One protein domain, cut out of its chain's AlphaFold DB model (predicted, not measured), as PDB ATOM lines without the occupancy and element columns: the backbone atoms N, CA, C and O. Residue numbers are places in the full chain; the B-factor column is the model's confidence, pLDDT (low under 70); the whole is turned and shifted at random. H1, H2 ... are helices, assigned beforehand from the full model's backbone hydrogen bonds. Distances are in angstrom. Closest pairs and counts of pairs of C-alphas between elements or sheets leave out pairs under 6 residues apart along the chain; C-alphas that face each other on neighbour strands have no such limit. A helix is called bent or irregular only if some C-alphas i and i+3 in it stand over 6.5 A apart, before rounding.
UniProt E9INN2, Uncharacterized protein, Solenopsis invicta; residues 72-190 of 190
ATOM      1  N   LEU A  72     156.298 206.603 206.956       57.44
ATOM      2  CA  LEU A  72     156.226 205.927 205.660       57.44
ATOM      3  C   LEU A  72     156.074 206.904 204.498       57.44
ATOM      4  O   LEU A  72     156.604 206.643 203.418       57.44
ATOM      5  N   GLN A  73     155.386 208.026 204.713       54.78
ATOM      6  CA  GLN A  73     155.194 209.046 203.691       54.78
ATOM      7  C   GLN A  73     156.517 209.733 203.371       54.78
ATOM      8  O   GLN A  73     156.887 209.821 202.202       54.78
ATOM      9  N   VAL A  74     157.275 210.142 204.391       60.53
ATOM     10  CA  VAL A  74     158.609 210.737 204.222       60.53
ATOM     11  C   VAL A  74     159.586 209.729 203.603       60.53
ATOM     12  O   VAL A  74     160.300 210.071 202.660       60.53
ATOM     13  N   TYR A  75     159.571 208.468 204.049       59.09
ATOM     14  CA  TYR A  75     160.414 207.403 203.492       59.09
ATOM     15  C   TYR A  75     160.099 207.115 202.015       59.09
ATOM     16  O   TYR A  75     161.002 207.083 201.178       59.09
ATOM     17  N   CYS A  76     158.818 206.966 201.659       54.72
ATOM     18  CA  CYS A  76     158.409 206.731 200.274       54.72
ATOM     19  C   CYS A  76     158.714 207.936 199.378       54.72
ATOM     20  O   CYS A  76     159.183 207.749 198.258       54.72
ATOM     21  N   THR A  77     158.503 209.160 199.872       56.34
ATOM     22  CA  THR A  77     158.741 210.389 199.097       56.34
ATOM     23  C   THR A  77     160.231 210.617 198.837       56.34
ATOM     24  O   THR A  77     160.595 211.048 197.748       56.34
ATOM     25  N   SER A  78     161.096 210.270 199.795       55.19
ATOM     26  CA  SER A  78     162.547 210.455 199.676       55.19
ATOM     27  C   SER A  78     163.234 209.334 198.880       55.19
ATOM     28  O   SER A  78     164.132 209.597 198.085       55.19
ATOM     29  N   SER A  79     162.801 208.075 199.033       53.78
ATOM     30  CA  SER A  79     163.435 206.925 198.360       53.78
ATOM     31  C   SER A  79     162.803 206.535 197.017       53.78
ATOM     32  O   SER A  79     163.478 205.926 196.194       53.78
ATOM     33  N   HIS A  80     161.526 206.856 196.779       56.16
ATOM     34  CA  HIS A  80     160.764 206.398 195.608       56.16
ATOM     35  C   HIS A  80     159.860 207.502 195.031       56.16
ATOM     36  O   HIS A  80     158.719 207.244 194.634       56.16
ATOM     37  N   SER A  81     160.369 208.735 194.943       50.44
ATOM     38  CA  SER A  81     159.653 209.880 194.351       50.44
ATOM     39  C   SER A  81     159.081 209.577 192.954       50.44
ATOM     40  O   SER A  81     157.977 210.009 192.629       50.44
ATOM     41  N   PHE A  82     159.771 208.741 192.169       54.53
ATOM     42  CA  PHE A  82     159.340 208.282 190.843       54.53
ATOM     43  C   PHE A  82     158.081 207.386 190.863       54.53
ATOM     44  O   PHE A  82     157.232 207.488 189.981       54.53
ATOM     45  N   ILE A  83     157.912 206.532 191.881       54.78
ATOM     46  CA  ILE A  83     156.746 205.633 192.002       54.78
ATOM     47  C   ILE A  83     155.509 206.412 192.477       54.78
ATOM     48  O   ILE A  83     154.392 206.165 192.020       54.78
ATOM     49  N   LEU A  84     155.714 207.406 193.346       51.44
ATOM     50  CA  LEU A  84     154.661 208.279 193.875       51.44
ATOM     51  C   LEU A  84     154.082 209.257 192.848       51.44
ATOM     52  O   LEU A  84     152.979 209.763 193.040       51.44
ATOM     53  N   GLN A  85     154.786 209.498 191.743       54.56
ATOM     54  CA  GLN A  85     154.274 210.313 190.642       54.56
ATOM     55  C   GLN A  85     153.182 209.588 189.834       54.56
ATOM     56  O   GLN A  85     152.324 210.240 189.244       54.56
ATOM     57  N   SER A  86     153.190 208.246 189.831       55.62
ATOM     58  CA  SER A  86     152.236 207.415 189.074       55.62
ATOM     59  C   SER A  86     151.120 206.799 189.931       55.62
ATOM     60  O   SER A  86     150.077 206.426 189.397       55.62
ATOM     61  N   LEU A  87     151.300 206.689 191.253       57.75
ATOM     62  CA  LEU A  87     150.328 206.084 192.172       57.75
ATOM     63  C   LEU A  87     150.031 207.021 193.347       57.75
ATOM     64  O   LEU A  87     150.942 207.454 194.050       57.75
ATOM     65  N   LYS A  88     148.742 207.293 193.603       60.91
ATOM     66  CA  LYS A  88     148.309 208.035 194.800       60.91
ATOM     67  C   LYS A  88     148.810 207.318 196.058       60.91
ATOM     68  O   LYS A  88     148.586 206.116 196.216       60.91
ATOM     69  N   TYR A  89     149.469 208.068 196.941       57.09
ATOM     70  CA  TYR A  89     149.998 207.556 198.203       57.09
ATOM     71  C   TYR A  89     148.887 206.897 199.031       57.09
ATOM     72  O   TYR A  89     147.879 207.525 199.346       57.09
ATOM     73  N   ASN A  90     149.089 205.629 199.381       65.56
ATOM     74  CA  ASN A  90     148.243 204.876 200.298       65.56
ATOM     75  C   ASN A  90     149.127 204.288 201.396       65.56
ATOM     76  O   ASN A  90     150.206 203.771 201.113       65.56
ATOM     77  N   PHE A  91     148.653 204.304 202.639       59.84
ATOM     78  CA  PHE A  91     149.402 203.793 203.791       59.84
ATOM     79  C   PHE A  91     149.853 202.331 203.614       59.84
ATOM     80  O   PHE A  91     151.022 202.008 203.806       59.84
ATOM     81  N   VAL A  92     148.953 201.467 203.135       67.19
ATOM     82  CA  VAL A  92     149.242 200.053 202.833       67.19
ATOM     83  C   VAL A  92     150.304 199.913 201.732       67.19
ATOM     84  O   VAL A  92     151.172 199.048 201.818       67.19
ATOM     85  N   LEU A  93     150.279 200.795 200.727       66.81
ATOM     86  CA  LEU A  93     151.283 200.832 199.659       66.81
ATOM     87  C   LEU A  93     152.657 201.233 200.217       66.81
ATOM     88  O   LEU A  93     153.661 200.637 199.842       66.81
ATOM     89  N   GLY A  94     152.700 202.197 201.142       64.12
ATOM     90  CA  GLY A  94     153.935 202.609 201.809       64.12
ATOM     91  C   GLY A  94     154.573 201.479 202.619       64.12
ATOM     92  O   GLY A  94     155.770 201.230 202.485       64.12
ATOM     93  N   ILE A  95     153.766 200.735 203.386       65.06
ATOM     94  CA  ILE A  95     154.215 199.534 204.116       65.06
ATOM     95  C   ILE A  95     154.768 198.489 203.146       65.06
ATOM     96  O   ILE A  95     155.847 197.940 203.367       65.06
ATOM     97  N   PHE A  96     154.046 198.230 202.056       69.19
ATOM     98  CA  PHE A  96     154.460 197.257 201.054       69.19
ATOM     99  C   PHE A  96     155.799 197.639 200.407       69.19
ATOM    100  O   PHE A  96     156.711 196.817 200.364       69.19
ATOM    101  N   ILE A  97     155.954 198.895 199.975       67.56
ATOM    102  CA  ILE A  97     157.203 199.407 199.390       67.56
ATOM    103  C   ILE A  97     158.350 199.316 200.398       67.56
ATOM    104  O   ILE A  97     159.452 198.912 200.027       67.56
ATOM    105  N   PHE A  98     158.107 199.645 201.668       65.31
ATOM    106  CA  PHE A  98     159.111 199.534 202.722       65.31
ATOM    107  C   PHE A  98     159.599 198.089 202.885       65.31
ATOM    108  O   PHE A  98     160.802 197.841 202.803       65.31
ATOM    109  N   ILE A  99     158.684 197.126 203.028       65.25
ATOM    110  CA  ILE A  99     159.021 195.700 203.169       65.25
ATOM    111  C   ILE A  99     159.775 195.196 201.935       65.25
ATOM    112  O   ILE A  99     160.825 194.574 202.068       65.25
ATOM    113  N   VAL A 100     159.284 195.500 200.732       70.88
ATOM    114  CA  VAL A 100     159.932 195.086 199.478       70.88
ATOM    115  C   VAL A 100     161.334 195.680 199.362       70.88
ATOM    116  O   VAL A 100     162.262 194.968 198.988       70.88
ATOM    117  N   SER A 101     161.519 196.943 199.748       69.88
ATOM    118  CA  SER A 101     162.832 197.596 199.744       69.88
ATOM    119  C   SER A 101     163.800 196.918 200.716       69.88
ATOM    120  O   SER A 101     164.964 196.710 200.381       69.88
ATOM    121  N   LYS A 102     163.332 196.513 201.906       67.69
ATOM    122  CA  LYS A 102     164.154 195.768 202.875       67.69
ATOM    123  C   LYS A 102     164.517 194.374 202.374       67.69
ATOM    124  O   LYS A 102     165.694 194.013 202.396       67.69
ATOM    125  N   LEU A 103     163.549 193.643 201.824       68.88
ATOM    126  CA  LEU A 103     163.781 192.337 201.209       68.88
ATOM    127  C   LEU A 103     164.739 192.424 200.015       68.88
ATOM    128  O   LEU A 103     165.570 191.534 199.839       68.88
ATOM    129  N   ALA A 104     164.668 193.492 199.219       70.06
ATOM    130  CA  ALA A 104     165.578 193.723 198.101       70.06
ATOM    131  C   ALA A 104     167.021 193.927 198.590       70.06
ATOM    132  O   ALA A 104     167.928 193.242 198.114       70.06
ATOM    133  N   THR A 105     167.234 194.782 199.598       69.06
ATOM    134  CA  THR A 105     168.561 194.994 200.202       69.06
ATOM    135  C   THR A 105     169.098 193.725 200.872       69.06
ATOM    136  O   THR A 105     170.292 193.432 200.782       69.06
ATOM    137  N   PHE A 106     168.237 192.927 201.508       67.00
ATOM    138  CA  PHE A 106     168.615 191.628 202.071       67.00
ATOM    139  C   PHE A 106     169.037 190.636 200.979       67.00
ATOM    140  O   PHE A 106     170.116 190.045 201.044       67.00
ATOM    141  N   THR A 107     168.204 190.487 199.945       75.56
ATOM    142  CA  THR A 107     168.439 189.574 198.816       75.56
ATOM    143  C   THR A 107     169.734 189.919 198.094       75.56
ATOM    144  O   THR A 107     170.483 189.026 197.696       75.56
ATOM    145  N   TRP A 108     170.041 191.208 197.980       74.31
ATOM    146  CA  TRP A 108     171.309 191.679 197.447       74.31
ATOM    147  C   TRP A 108     172.514 191.186 198.246       74.31
ATOM    148  O   TRP A 108     173.392 190.521 197.700       74.31
ATOM    149  N   ASN A 109     172.542 191.482 199.550       74.62
ATOM    150  CA  ASN A 109     173.647 191.100 200.430       74.62
ATOM    151  C   ASN A 109     173.834 189.577 200.446       74.62
ATOM    152  O   ASN A 109     174.957 189.072 200.428       74.62
ATOM    153  N   PHE A 110     172.727 188.832 200.418       77.19
ATOM    154  CA  PHE A 110     172.756 187.382 200.286       77.19
ATOM    155  C   PHE A 110     173.376 186.929 198.956       77.19
ATOM    156  O   PHE A 110     174.180 185.997 198.946       77.19
ATOM    157  N   THR A 111     173.042 187.589 197.846       80.50
ATOM    158  CA  THR A 111     173.552 187.253 196.509       80.50
ATOM    159  C   THR A 111     175.068 187.441 196.415       80.50
ATOM    160  O   THR A 111     175.764 186.536 195.949       80.50
ATOM    161  N   ASP A 112     175.604 188.545 196.942       80.44
ATOM    162  CA  ASP A 112     177.051 188.798 196.971       80.44
ATOM    163  C   ASP A 112     177.803 187.738 197.800       80.44
ATOM    164  O   ASP A 112     178.807 187.162 197.358       80.44
ATOM    165  N   VAL A 113     177.285 187.397 198.985       78.94
ATOM    166  CA  VAL A 113     177.862 186.355 199.851       78.94
ATOM    167  C   VAL A 113     177.759 184.968 199.210       78.94
ATOM    168  O   VAL A 113     178.696 184.162 199.293       78.94
ATOM    169  N   PHE A 114     176.648 184.674 198.537       81.69
ATOM    170  CA  PHE A 114     176.450 183.430 197.801       81.69
ATOM    171  C   PHE A 114     177.499 183.272 196.692       81.69
ATOM    172  O   PHE A 114     178.181 182.241 196.638       81.69
ATOM    173  N   ILE A 115     177.710 184.311 195.875       85.81
ATOM    174  CA  ILE A 115     178.745 184.334 194.830       85.81
ATOM    175  C   ILE A 115     180.132 184.096 195.438       85.81
ATOM    176  O   ILE A 115     180.868 183.218 194.981       85.81
ATOM    177  N   MET A 116     180.487 184.821 196.507       83.06
ATOM    178  CA  MET A 116     181.782 184.672 197.183       83.06
ATOM    179  C   MET A 116     182.013 183.236 197.676       83.06
ATOM    180  O   MET A 116     183.122 182.690 197.586       83.06
ATOM    181  N   THR A 117     180.960 182.606 198.189       78.50
ATOM    182  CA  THR A 117     181.002 181.247 198.736       78.50
ATOM    183  C   THR A 117     181.230 180.217 197.647       78.50
ATOM    184  O   THR A 117     182.101 179.355 197.799       78.50
ATOM    185  N   VAL A 118     180.496 180.316 196.536       82.94
ATOM    186  CA  VAL A 118     180.658 179.391 195.413       82.94
ATOM    187  C   VAL A 118     182.043 179.542 194.788       82.94
ATOM    188  O   VAL A 118     182.747 178.542 194.632       82.94
ATOM    189  N   SER A 119     182.488 180.775 194.538       86.25
ATOM    190  CA  SER A 119     183.823 181.062 194.000       86.25
ATOM    191  C   SER A 119     184.936 180.513 194.895       86.25
ATOM    192  O   SER A 119     185.833 179.816 194.417       86.25
ATOM    193  N   THR A 120     184.849 180.724 196.216       80.62
ATOM    194  CA  THR A 120     185.812 180.141 197.170       80.62
ATOM    195  C   THR A 120     185.763 178.610 197.141       80.62
ATOM    196  O   THR A 120     186.801 177.950 197.151       80.62
ATOM    197  N   GLY A 121     184.563 178.023 197.117       80.50
ATOM    198  CA  GLY A 121     184.381 176.574 197.101       80.50
ATOM    199  C   GLY A 121     185.050 175.921 195.892       80.50
ATOM    200  O   GLY A 121     185.723 174.901 196.042       80.50
ATOM    201  N   LEU A 122     184.924 176.532 194.712       82.44
ATOM    202  CA  LEU A 122     185.591 176.079 193.491       82.44
ATOM    203  C   LEU A 122     187.113 176.279 193.562       82.44
ATOM    204  O   LEU A 122     187.863 175.359 193.232       82.44
ATOM    205  N   ALA A 123     187.578 177.430 194.057       83.94
ATOM    206  CA  ALA A 123     189.004 177.719 194.210       83.94
ATOM    207  C   ALA A 123     189.712 176.711 195.133       83.94
ATOM    208  O   ALA A 123     190.781 176.199 194.797       83.94
ATOM    209  N   GLU A 124     189.098 176.343 196.261       80.75
ATOM    210  CA  GLU A 124     189.658 175.334 197.167       80.75
ATOM    211  C   GLU A 124     189.759 173.951 196.508       80.75
ATOM    212  O   GLU A 124     190.737 173.236 196.726       80.75
ATOM    213  N   ARG A 125     188.799 173.569 195.655       80.62
ATOM    214  CA  ARG A 125     188.862 172.295 194.915       80.62
ATOM    215  C   ARG A 125     190.067 172.257 193.976       80.62
ATOM    216  O   ARG A 125     190.796 171.263 193.972       80.62
ATOM    217  N   TYR A 126     190.322 173.345 193.250       82.81
ATOM    218  CA  TYR A 126     191.522 173.474 192.420       82.81
ATOM    219  C   TYR A 126     192.803 173.489 193.253       82.81
ATOM    220  O   TYR A 126     193.782 172.845 192.880       82.81
ATOM    221  N   ARG A 127     192.793 174.155 194.412       83.31
ATOM    222  CA  ARG A 127     193.939 174.190 195.328       83.31
ATOM    223  C   ARG A 127     194.302 172.801 195.847       83.31
ATOM    224  O   ARG A 127     195.480 172.458 195.899       83.31
ATOM    225  N   ILE A 128     193.305 171.984 196.193       80.69
ATOM    226  CA  ILE A 128     193.505 170.597 196.636       80.69
ATOM    227  C   ILE A 128     194.100 169.750 195.508       80.69
ATOM    228  O   ILE A 128     195.061 169.018 195.749       80.69
ATOM    229  N   LEU A 129     193.567 169.871 194.288       81.50
ATOM    230  CA  LEU A 129     194.105 169.178 193.118       81.50
ATOM    231  C   LEU A 129     195.569 169.574 192.881       81.50
ATOM    232  O   LEU A 129     196.430 168.705 192.790       81.50
ATOM    233  N   ASN A 130     195.875 170.873 192.897       85.38
ATOM    234  CA  ASN A 130     197.235 171.374 192.704       85.38
ATOM    235  C   ASN A 130     198.200 170.893 193.804       85.38
ATOM    236  O   ASN A 130     199.303 170.428 193.518       85.38
ATOM    237  N   LYS A 131     197.763 170.908 195.073       83.25
ATOM    238  CA  LYS A 131     198.541 170.370 196.201       83.25
ATOM    239  C   LYS A 131     198.829 168.880 196.014       83.25
ATOM    240  O   LYS A 131     199.926 168.429 196.338       83.25
ATOM    241  N   HIS A 132     197.871 168.115 195.486       80.00
ATOM    242  CA  HIS A 132     198.081 166.703 195.188       80.00
ATOM    243  C   HIS A 132     199.179 166.513 194.136       80.00
ATOM    244  O   HIS A 132     200.110 165.752 194.393       80.00
ATOM    245  N   VAL A 133     199.134 167.267 193.033       82.00
ATOM    246  CA  VAL A 133     200.163 167.242 191.977       82.00
ATOM    247  C   VAL A 133     201.545 167.563 192.536       82.00
ATOM    248  O   VAL A 133     202.467 166.763 192.389       82.00
ATOM    249  N   MET A 134     201.677 168.681 193.255       81.88
ATOM    250  CA  MET A 134     202.947 169.090 193.869       81.88
ATOM    251  C   MET A 134     203.490 168.027 194.833       81.88
ATOM    252  O   MET A 134     204.680 167.719 194.814       81.88
ATOM    253  N   SER A 135     202.617 167.424 195.651       79.00
ATOM    254  CA  SER A 135     203.015 166.378 196.600       79.00
ATOM    255  C   SER A 135     203.506 165.099 195.916       79.00
ATOM    256  O   SER A 135     204.393 164.428 196.439       79.00
ATOM    257  N   SER A 136     202.947 164.769 194.751       74.50
ATOM    258  CA  SER A 136     203.315 163.581 193.983       74.50
ATOM    259  C   SER A 136     204.626 163.778 193.216       74.50
ATOM    260  O   SER A 136     205.428 162.850 193.155       74.50
ATOM    261  N   ILE A 137     204.880 164.994 192.715       76.25
ATOM    262  CA  ILE A 137     206.152 165.375 192.075       76.25
ATOM    263  C   ILE A 137     207.292 165.366 193.102       76.25
ATOM    264  O   ILE A 137     208.323 164.741 192.877       76.25
ATOM    265  N   SER A 138     207.091 165.997 194.265       71.81
ATOM    266  CA  SER A 138     208.113 166.084 195.320       71.81
ATOM    267  C   SER A 138     208.554 164.712 195.850       71.81
ATOM    268  O   SER A 138     209.715 164.537 196.208       71.81
ATOM    269  N   LYS A 139     207.654 163.721 195.860       74.00
ATOM    270  CA  LYS A 139     207.927 162.372 196.378       74.00
ATOM    271  C   LYS A 139     208.521 161.398 195.351       74.00
ATOM    272  O   LYS A 139     208.668 160.229 195.690       74.00
ATOM    273  N   HIS A 140     208.828 161.834 194.119       63.91
ATOM    274  CA  HIS A 140     209.302 160.960 193.026       63.91
ATOM    275  C   HIS A 140     208.426 159.706 192.815       63.91
ATOM    276  O   HIS A 140     208.884 158.650 192.378       63.91
ATOM    277  N   GLN A 141     207.136 159.803 193.141       65.31
ATOM    278  CA  GLN A 141     206.207 158.690 193.015       65.31
ATOM    279  C   GLN A 141     205.737 158.604 191.558       65.31
ATOM    280  O   GLN A 141     205.535 159.640 190.925       65.31
ATOM    281  N   ARG A 142     205.542 157.395 191.003       66.00
ATOM    282  CA  ARG A 142     204.956 157.243 189.656       66.00
ATOM    283  C   ARG A 142     203.580 157.914 189.631       66.00
ATOM    284  O   ARG A 142     202.628 157.396 190.208       66.00
ATOM    285  N   ILE A 143     203.500 159.077 188.990       70.69
ATOM    286  CA  ILE A 143     202.259 159.834 188.830       70.69
ATOM    287  C   ILE A 143     201.464 159.193 187.697       70.69
ATOM    288  O   ILE A 143     201.954 159.093 186.571       70.69
ATOM    289  N   ASP A 144     200.225 158.793 187.979       78.25
ATOM    290  CA  ASP A 144     199.265 158.467 186.927       78.25
ATOM    291  C   ASP A 144     198.736 159.769 186.306       78.25
ATOM    292  O   ASP A 144     197.720 160.335 186.718       78.25
ATOM    293  N   TRP A 145     199.470 160.271 185.313       77.75
ATOM    294  CA  TRP A 145     199.106 161.466 184.552       77.75
ATOM    295  C   TRP A 145     197.749 161.339 183.855       77.75
ATOM    296  O   TRP A 145     197.093 162.353 183.606       77.75
ATOM    297  N   CYS A 146     197.322 160.114 183.535       80.19
ATOM    298  CA  CYS A 146     196.051 159.869 182.869       80.19
ATOM    299  C   CYS A 146     194.892 160.113 183.842       80.19
ATOM    300  O   CYS A 146     194.012 160.924 183.548       80.19
ATOM    301  N   GLY A 147     194.960 159.519 185.039       77.38
ATOM    302  CA  GLY A 147     193.993 159.761 186.111       77.38
ATOM    303  C   GLY A 147     193.938 161.229 186.543       77.38
ATOM    304  O   GLY A 147     192.858 161.801 186.650       77.38
ATOM    305  N   LEU A 148     195.093 161.887 186.681       80.94
ATOM    306  CA  LEU A 148     195.146 163.303 187.060       80.94
ATOM    307  C   LEU A 148     194.477 164.224 186.024       80.94
ATOM    308  O   LEU A 148     193.775 165.172 186.386       80.94
ATOM    309  N   ARG A 149     194.695 163.967 184.729       81.62
ATOM    310  CA  ARG A 149     194.036 164.721 183.653       81.62
ATOM    311  C   ARG A 149     192.529 164.492 183.646       81.62
ATOM    312  O   ARG A 149     191.789 165.436 183.376       81.62
ATOM    313  N   GLU A 150     192.084 163.272 183.932       83.25
ATOM    314  CA  GLU A 150     190.661 162.938 184.031       83.25
ATOM    315  C   GLU A 150     190.006 163.674 185.215       83.25
ATOM    316  O   GLU A 150     188.964 164.307 185.037       83.25
ATOM    317  N   ASP A 151     190.672 163.724 186.374       80.62
ATOM    318  CA  ASP A 151     190.228 164.479 187.555       80.62
ATOM    319  C   ASP A 151     190.143 165.988 187.280       80.62
ATOM    320  O   ASP A 151     189.155 166.644 187.627       80.62
ATOM    321  N   TYR A 152     191.155 166.549 186.611       84.62
ATOM    322  CA  TYR A 152     191.152 167.953 186.200       84.62
ATOM    323  C   TYR A 152     190.019 168.256 185.212       84.62
ATOM    324  O   TYR A 152     189.315 169.258 185.358       84.62
ATOM    325  N   ALA A 153     189.812 167.389 184.217       87.00
ATOM    326  CA  ALA A 153     188.751 167.547 183.227       87.00
ATOM    327  C   ALA A 153     187.359 167.466 183.871       87.00
ATOM    328  O   ALA A 153     186.490 168.286 183.562       87.00
ATOM    329  N   ALA A 154     187.156 166.537 184.810       84.06
ATOM    330  CA  ALA A 154     185.922 166.420 185.580       84.06
ATOM    331  C   ALA A 154     185.662 167.677 186.427       84.06
ATOM    332  O   ALA A 154     184.552 168.218 186.406       84.06
ATOM    333  N   LEU A 155     186.688 168.191 187.113       83.56
ATOM    334  CA  LEU A 155     186.586 169.417 187.903       83.56
ATOM    335  C   LEU A 155     186.279 170.638 187.022       83.56
ATOM    336  O   LEU A 155     185.384 171.416 187.346       83.56
ATOM    337  N   SER A 156     186.953 170.774 185.877       87.31
ATOM    338  CA  SER A 156     186.703 171.849 184.909       87.31
ATOM    339  C   SER A 156     185.291 171.788 184.324       87.31
ATOM    340  O   SER A 156     184.628 172.817 184.201       87.31
ATOM    341  N   CYS A 157     184.784 170.591 184.022       87.50
ATOM    342  CA  CYS A 157     183.407 170.408 183.571       87.50
ATOM    343  C   CYS A 157     182.397 170.860 184.638       87.50
ATOM    344  O   CYS A 157     181.449 171.586 184.328       87.50
ATOM    345  N   MET A 158     182.625 170.488 185.902       85.12
ATOM    346  CA  MET A 158     181.781 170.909 187.022       85.12
ATOM    347  C   MET A 158     181.783 172.433 187.184       85.12
ATOM    348  O   MET A 158     180.718 173.034 187.291       85.12
ATOM    349  N   VAL A 159     182.962 173.057 187.142       88.62
ATOM    350  CA  VAL A 159     183.125 174.514 187.246       88.62
ATOM    351  C   VAL A 159     182.388 175.220 186.118       88.62
ATOM    352  O   VAL A 159     181.580 176.091 186.399       88.62
ATOM    353  N   LYS A 160     182.564 174.786 184.864       88.06
ATOM    354  CA  LYS A 160     181.842 175.350 183.712       88.06
ATOM    355  C   LYS A 160     180.325 175.248 183.862       88.06
ATOM    356  O   LYS A 160     179.599 176.153 183.461       88.06
ATOM    357  N   LYS A 161     179.827 174.148 184.431       88.38
ATOM    358  CA  LYS A 161     178.388 173.967 184.659       88.38
ATOM    359  C   LYS A 161     177.861 174.890 185.758       88.38
ATOM    360  O   LYS A 161     176.762 175.416 185.620       88.38
ATOM    361  N   VAL A 162     178.621 175.077 186.833       88.75
ATOM    362  CA  VAL A 162     178.269 175.995 187.925       88.75
ATOM    363  C   VAL A 162     178.328 177.445 187.442       88.75
ATOM    364  O   VAL A 162     177.353 178.175 187.594       88.75
ATOM    365  N   ASP A 163     179.415 177.819 186.772       90.00
ATOM    366  CA  ASP A 163     179.640 179.144 186.196       90.00
ATOM    367  C   ASP A 163     178.517 179.543 185.234       90.00
ATOM    368  O   ASP A 163     177.928 180.601 185.398       90.00
ATOM    369  N   LYS A 164     178.080 178.651 184.335       91.69
ATOM    370  CA  LYS A 164     176.963 178.934 183.415       91.69
ATOM    371  C   LYS A 164     175.665 179.362 184.120       91.69
ATOM    372  O   LYS A 164     174.904 180.143 183.558       91.69
ATOM    373  N   ASN A 165     175.392 178.840 185.317       89.25
ATOM    374  CA  ASN A 165     174.182 179.183 186.072       89.25
ATOM    375  C   ASN A 165     174.365 180.433 186.943       89.25
ATOM    376  O   ASN A 165     173.404 181.152 187.189       89.25
ATOM    377  N   ILE A 166     175.588 180.688 187.413       88.50
ATOM    378  CA  ILE A 166     175.890 181.776 188.352       88.50
ATOM    379  C   ILE A 166     176.355 183.043 187.623       88.50
ATOM    380  O   ILE A 166     176.168 184.138 188.139       88.50
ATOM    381  N   ALA A 167     176.868 182.933 186.399       89.06
ATOM    382  CA  ALA A 167     177.270 184.048 185.548       89.06
ATOM    383  C   ALA A 167     176.214 185.166 185.425       89.06
ATOM    384  O   ALA A 167     176.575 186.319 185.657       89.06
ATOM    385  N   PRO A 168     174.920 184.892 185.138       90.62
ATOM    386  CA  PRO A 168     173.915 185.957 185.102       90.62
ATOM    387  C   PRO A 168     173.694 186.608 186.475       90.62
ATOM    388  O   PRO A 168     173.449 187.808 186.548       90.62
ATOM    389  N   ILE A 169     173.824 185.843 187.562       88.38
ATOM    390  CA  ILE A 169     173.682 186.338 188.938       88.38
ATOM    391  C   ILE A 169     174.858 187.258 189.293       88.38
ATOM    392  O   ILE A 169     174.649 188.332 189.845       88.38
ATOM    393  N   ILE A 170     176.084 186.881 188.916       90.06
ATOM    394  CA  ILE A 170     177.287 187.713 189.079       90.06
ATOM    395  C   ILE A 170     177.151 189.013 188.295       90.06
ATOM    396  O   ILE A 170     177.427 190.080 188.838       90.06
ATOM    397  N   LEU A 171     176.708 188.930 187.036       90.81
ATOM    398  CA  LEU A 171     176.507 190.098 186.184       90.81
ATOM    399  C   LEU A 171     175.488 191.059 186.804       90.81
ATOM    400  O   LEU A 171     175.740 192.258 186.858       90.81
ATOM    401  N   LEU A 172     174.368 190.529 187.302       86.06
ATOM    402  CA  LEU A 172     173.336 191.321 187.965       86.06
ATOM    403  C   LEU A 172     173.868 191.980 189.247       86.06
ATOM    404  O   LEU A 172     173.688 193.181 189.423       86.06
ATOM    405  N   SER A 173     174.588 191.235 190.095       85.94
ATOM    406  CA  SER A 173     175.244 191.785 191.294       85.94
ATOM    407  C   SER A 173     176.209 192.914 190.939       85.94
ATOM    408  O   SER A 173     176.205 193.970 191.566       85.94
ATOM    409  N   PHE A 174     177.033 192.721 189.909       86.62
ATOM    410  CA  PHE A 174     177.991 193.728 189.468       86.62
ATOM    411  C   PHE A 174     177.301 194.977 188.913       86.62
ATOM    412  O   PHE A 174     177.643 196.088 189.311       86.62
ATOM    413  N   ALA A 175     176.317 194.802 188.026       87.25
ATOM    414  CA  ALA A 175     175.564 195.902 187.432       87.25
ATOM    415  C   ALA A 175     174.872 196.738 188.505       87.25
ATOM    416  O   ALA A 175     174.898 197.968 188.459       87.25
ATOM    417  N   ASN A 176     174.302 196.072 189.504       83.25
ATOM    418  CA  ASN A 176     173.646 196.801 190.553       83.25
ATOM    419  C   ASN A 176     174.652 197.505 191.500       83.25
ATOM    420  O   ASN A 176     174.433 198.659 191.871       83.25
ATOM    421  N   ASN A 177     175.778 196.871 191.858       85.94
ATOM    422  CA  ASN A 177     176.851 197.528 192.624       85.94
ATOM    423  C   ASN A 177     177.377 198.773 191.888       85.94
ATOM    424  O   ASN A 177     177.578 199.824 192.498       85.94
ATOM    425  N   LEU A 178     177.531 198.679 190.565       87.75
ATOM    426  CA  LEU A 178     177.906 199.801 189.710       87.75
ATOM    427  C   LEU A 178     176.856 200.918 189.748       87.75
ATOM    428  O   LEU A 178     177.221 202.077 189.924       87.75
ATOM    429  N   TYR A 179     175.565 200.583 189.643       84.12
ATOM    430  CA  TYR A 179     174.474 201.557 189.747       84.12
ATOM    431  C   TYR A 179     174.552 202.362 191.050       84.12
ATOM    432  O   TYR A 179     174.458 203.589 191.022       84.12
ATOM    433  N   PHE A 180     174.791 201.693 192.181       75.50
ATOM    434  CA  PHE A 180     174.885 202.357 193.480       75.50
ATOM    435  C   PHE A 180     176.092 203.298 193.576       75.50
ATOM    436  O   PHE A 180     175.946 204.432 194.027       75.50
ATOM    437  N   ILE A 181     177.265 202.867 193.095       83.88
ATOM    438  CA  ILE A 181     178.473 203.707 193.053       83.88
ATOM    439  C   ILE A 181     178.244 204.931 192.159       83.88
ATOM    440  O   ILE A 181     178.568 206.049 192.552       83.88
ATOM    441  N   CYS A 182     177.652 204.747 190.977       86.25
ATOM    442  CA  CYS A 182     177.328 205.850 190.075       86.25
ATOM    443  C   CYS A 182     176.352 206.846 190.714       86.25
ATOM    444  O   CYS A 182     176.540 208.053 190.584       86.25
ATOM    445  N   LEU A 183     175.343 206.354 191.436       79.19
ATOM    446  CA  LEU A 183     174.369 207.193 192.130       79.19
ATOM    447  C   LEU A 183     174.998 207.948 193.312       79.19
ATOM    448  O   LEU A 183     174.711 209.127 193.503       79.19
ATOM    449  N   GLN A 184     175.899 207.313 194.068       77.31
ATOM    450  CA  GLN A 184     176.670 207.977 195.124       77.31
ATOM    451  C   GLN A 184     177.608 209.052 194.579       77.31
ATOM    452  O   GLN A 184     177.696 210.124 195.167       77.31
ATOM    453  N   LEU A 185     178.288 208.792 193.458       83.88
ATOM    454  CA  LEU A 185     179.142 209.785 192.807       83.88
ATOM    455  C   LEU A 185     178.324 210.981 192.317       83.88
ATOM    456  O   LEU A 185     178.725 212.115 192.542       83.88
ATOM    457  N   LEU A 186     177.167 210.737 191.701       84.56
ATOM    458  CA  LEU A 186     176.281 211.801 191.232       84.56
ATOM    459  C   LEU A 186     175.754 212.657 192.391       84.56
ATOM    460  O   LEU A 186     175.823 213.879 192.326       84.56
ATOM    461  N   ASN A 187     175.276 212.022 193.462       75.25
ATOM    462  CA  ASN A 187     174.734 212.727 194.624       75.25
ATOM    463  C   ASN A 187     175.816 213.375 195.499       75.25
ATOM    464  O   ASN A 187     175.509 214.304 196.230       75.25
ATOM    465  N   GLY A 188     177.053 212.875 195.467       70.31
ATOM    466  CA  GLY A 188     178.191 213.470 196.175       70.31
ATOM    467  C   GLY A 188     178.886 214.598 195.406       70.31
ATOM    468  O   GLY A 188     179.681 215.324 195.994       70.31
ATOM    469  N   LEU A 189     178.622 214.723 194.101       57.25
ATOM    470  CA  LEU A 189     179.067 215.835 193.251       57.25
ATOM    471  C   LEU A 189     178.003 216.941 193.110       57.25
ATOM    472  O   LEU A 189     178.329 218.019 192.614       57.25
ATOM    473  N   SER A 190     176.758 216.659 193.507       48.88
ATOM    474  CA  SER A 190     175.651 217.619 193.628       48.88
ATOM    475  C   SER A 190     175.667 218.326 194.977       48.88
ATOM    476  O   SER A 190     175.049 219.414 195.019       48.88
TER     477      SER A 190
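Overview. This is residues 72 to 190 of the 190 residues of an uncharacterized protein of Solenopsis invicta (UniProt E9INN2). A long helical hairpin makes a rod: H3 runs nearly its full length, and H4a folds back beside the later part of H3. H4 then bends, and its second arm H4b slants away past the middle of H3, its residues 178 to 189 sticking out; the short helices H1 and H2 sit near the other end, where H3 begins. The printed part has 119 residues with four named helices, in the order H1 H2 H3 H4, and no named strand, an all helix class. It is extended, with a radius of gyration of the C-alphas of 23.9 A and spans of 76 by 33 by 18 A.

Along the chain. H1 is residues 72 to 79, 10.3 A long, beginning at C-alpha 72 (156.226, 205.927, 205.660). H2 is residues 81 to 84, 5.3 A. H3 is residues 91 to 138, 70.3 A, from C-alpha 91 (149.402, 203.793, 203.791). H4, residues 145 to 189, was assigned as one helix by its hydrogen bonds but is bent: C-alphas 165 and 168 are 6.8 A apart. Its arms are H4a, residues 145 to 165, 30.6 A, and H4b, residues 168 to 189, 31.4 A, ending at C-alpha 189 (179.067, 215.835, 193.251).

Arrangement. H1 touches H3 at residues 91 to 98 alone, closest at the C-alphas of Leu 72 and Gly 94, 5.6 A, a steep tilt of 52 degrees, the same way. H2 touches no helix but is near H1. H3 and H4a form a helical hairpin, at a shallow tilt of 9 degrees, opposite ways; their closest C-alphas are Leu 122 and Val 159, 6.9 A. H4b touches H3 with residues 169 to 173 alone, closest at the C-alphas of Asp 112 and Ser 173, 6.7 A, a steep tilt of 59 degrees. The arms stand at a steep tilt of 54 degrees. Helix packing is mostly crossed, only just, with 1 of 3 pairs at a shallow tilt. Every O i to N i+4 pair is within hydrogen-bond range in H1, H3 and H4b, and 16 of 17 in H4a; H2 is too short for one.

Size, cuts and confidence. The C-alphas of Lys 88 and His 140 are farthest apart, 77.1 A. The printed part has no cut, and no link is long. Mean pLDDT of the printed part is 75.3; 38 residues are under 70, among them 72 to 99.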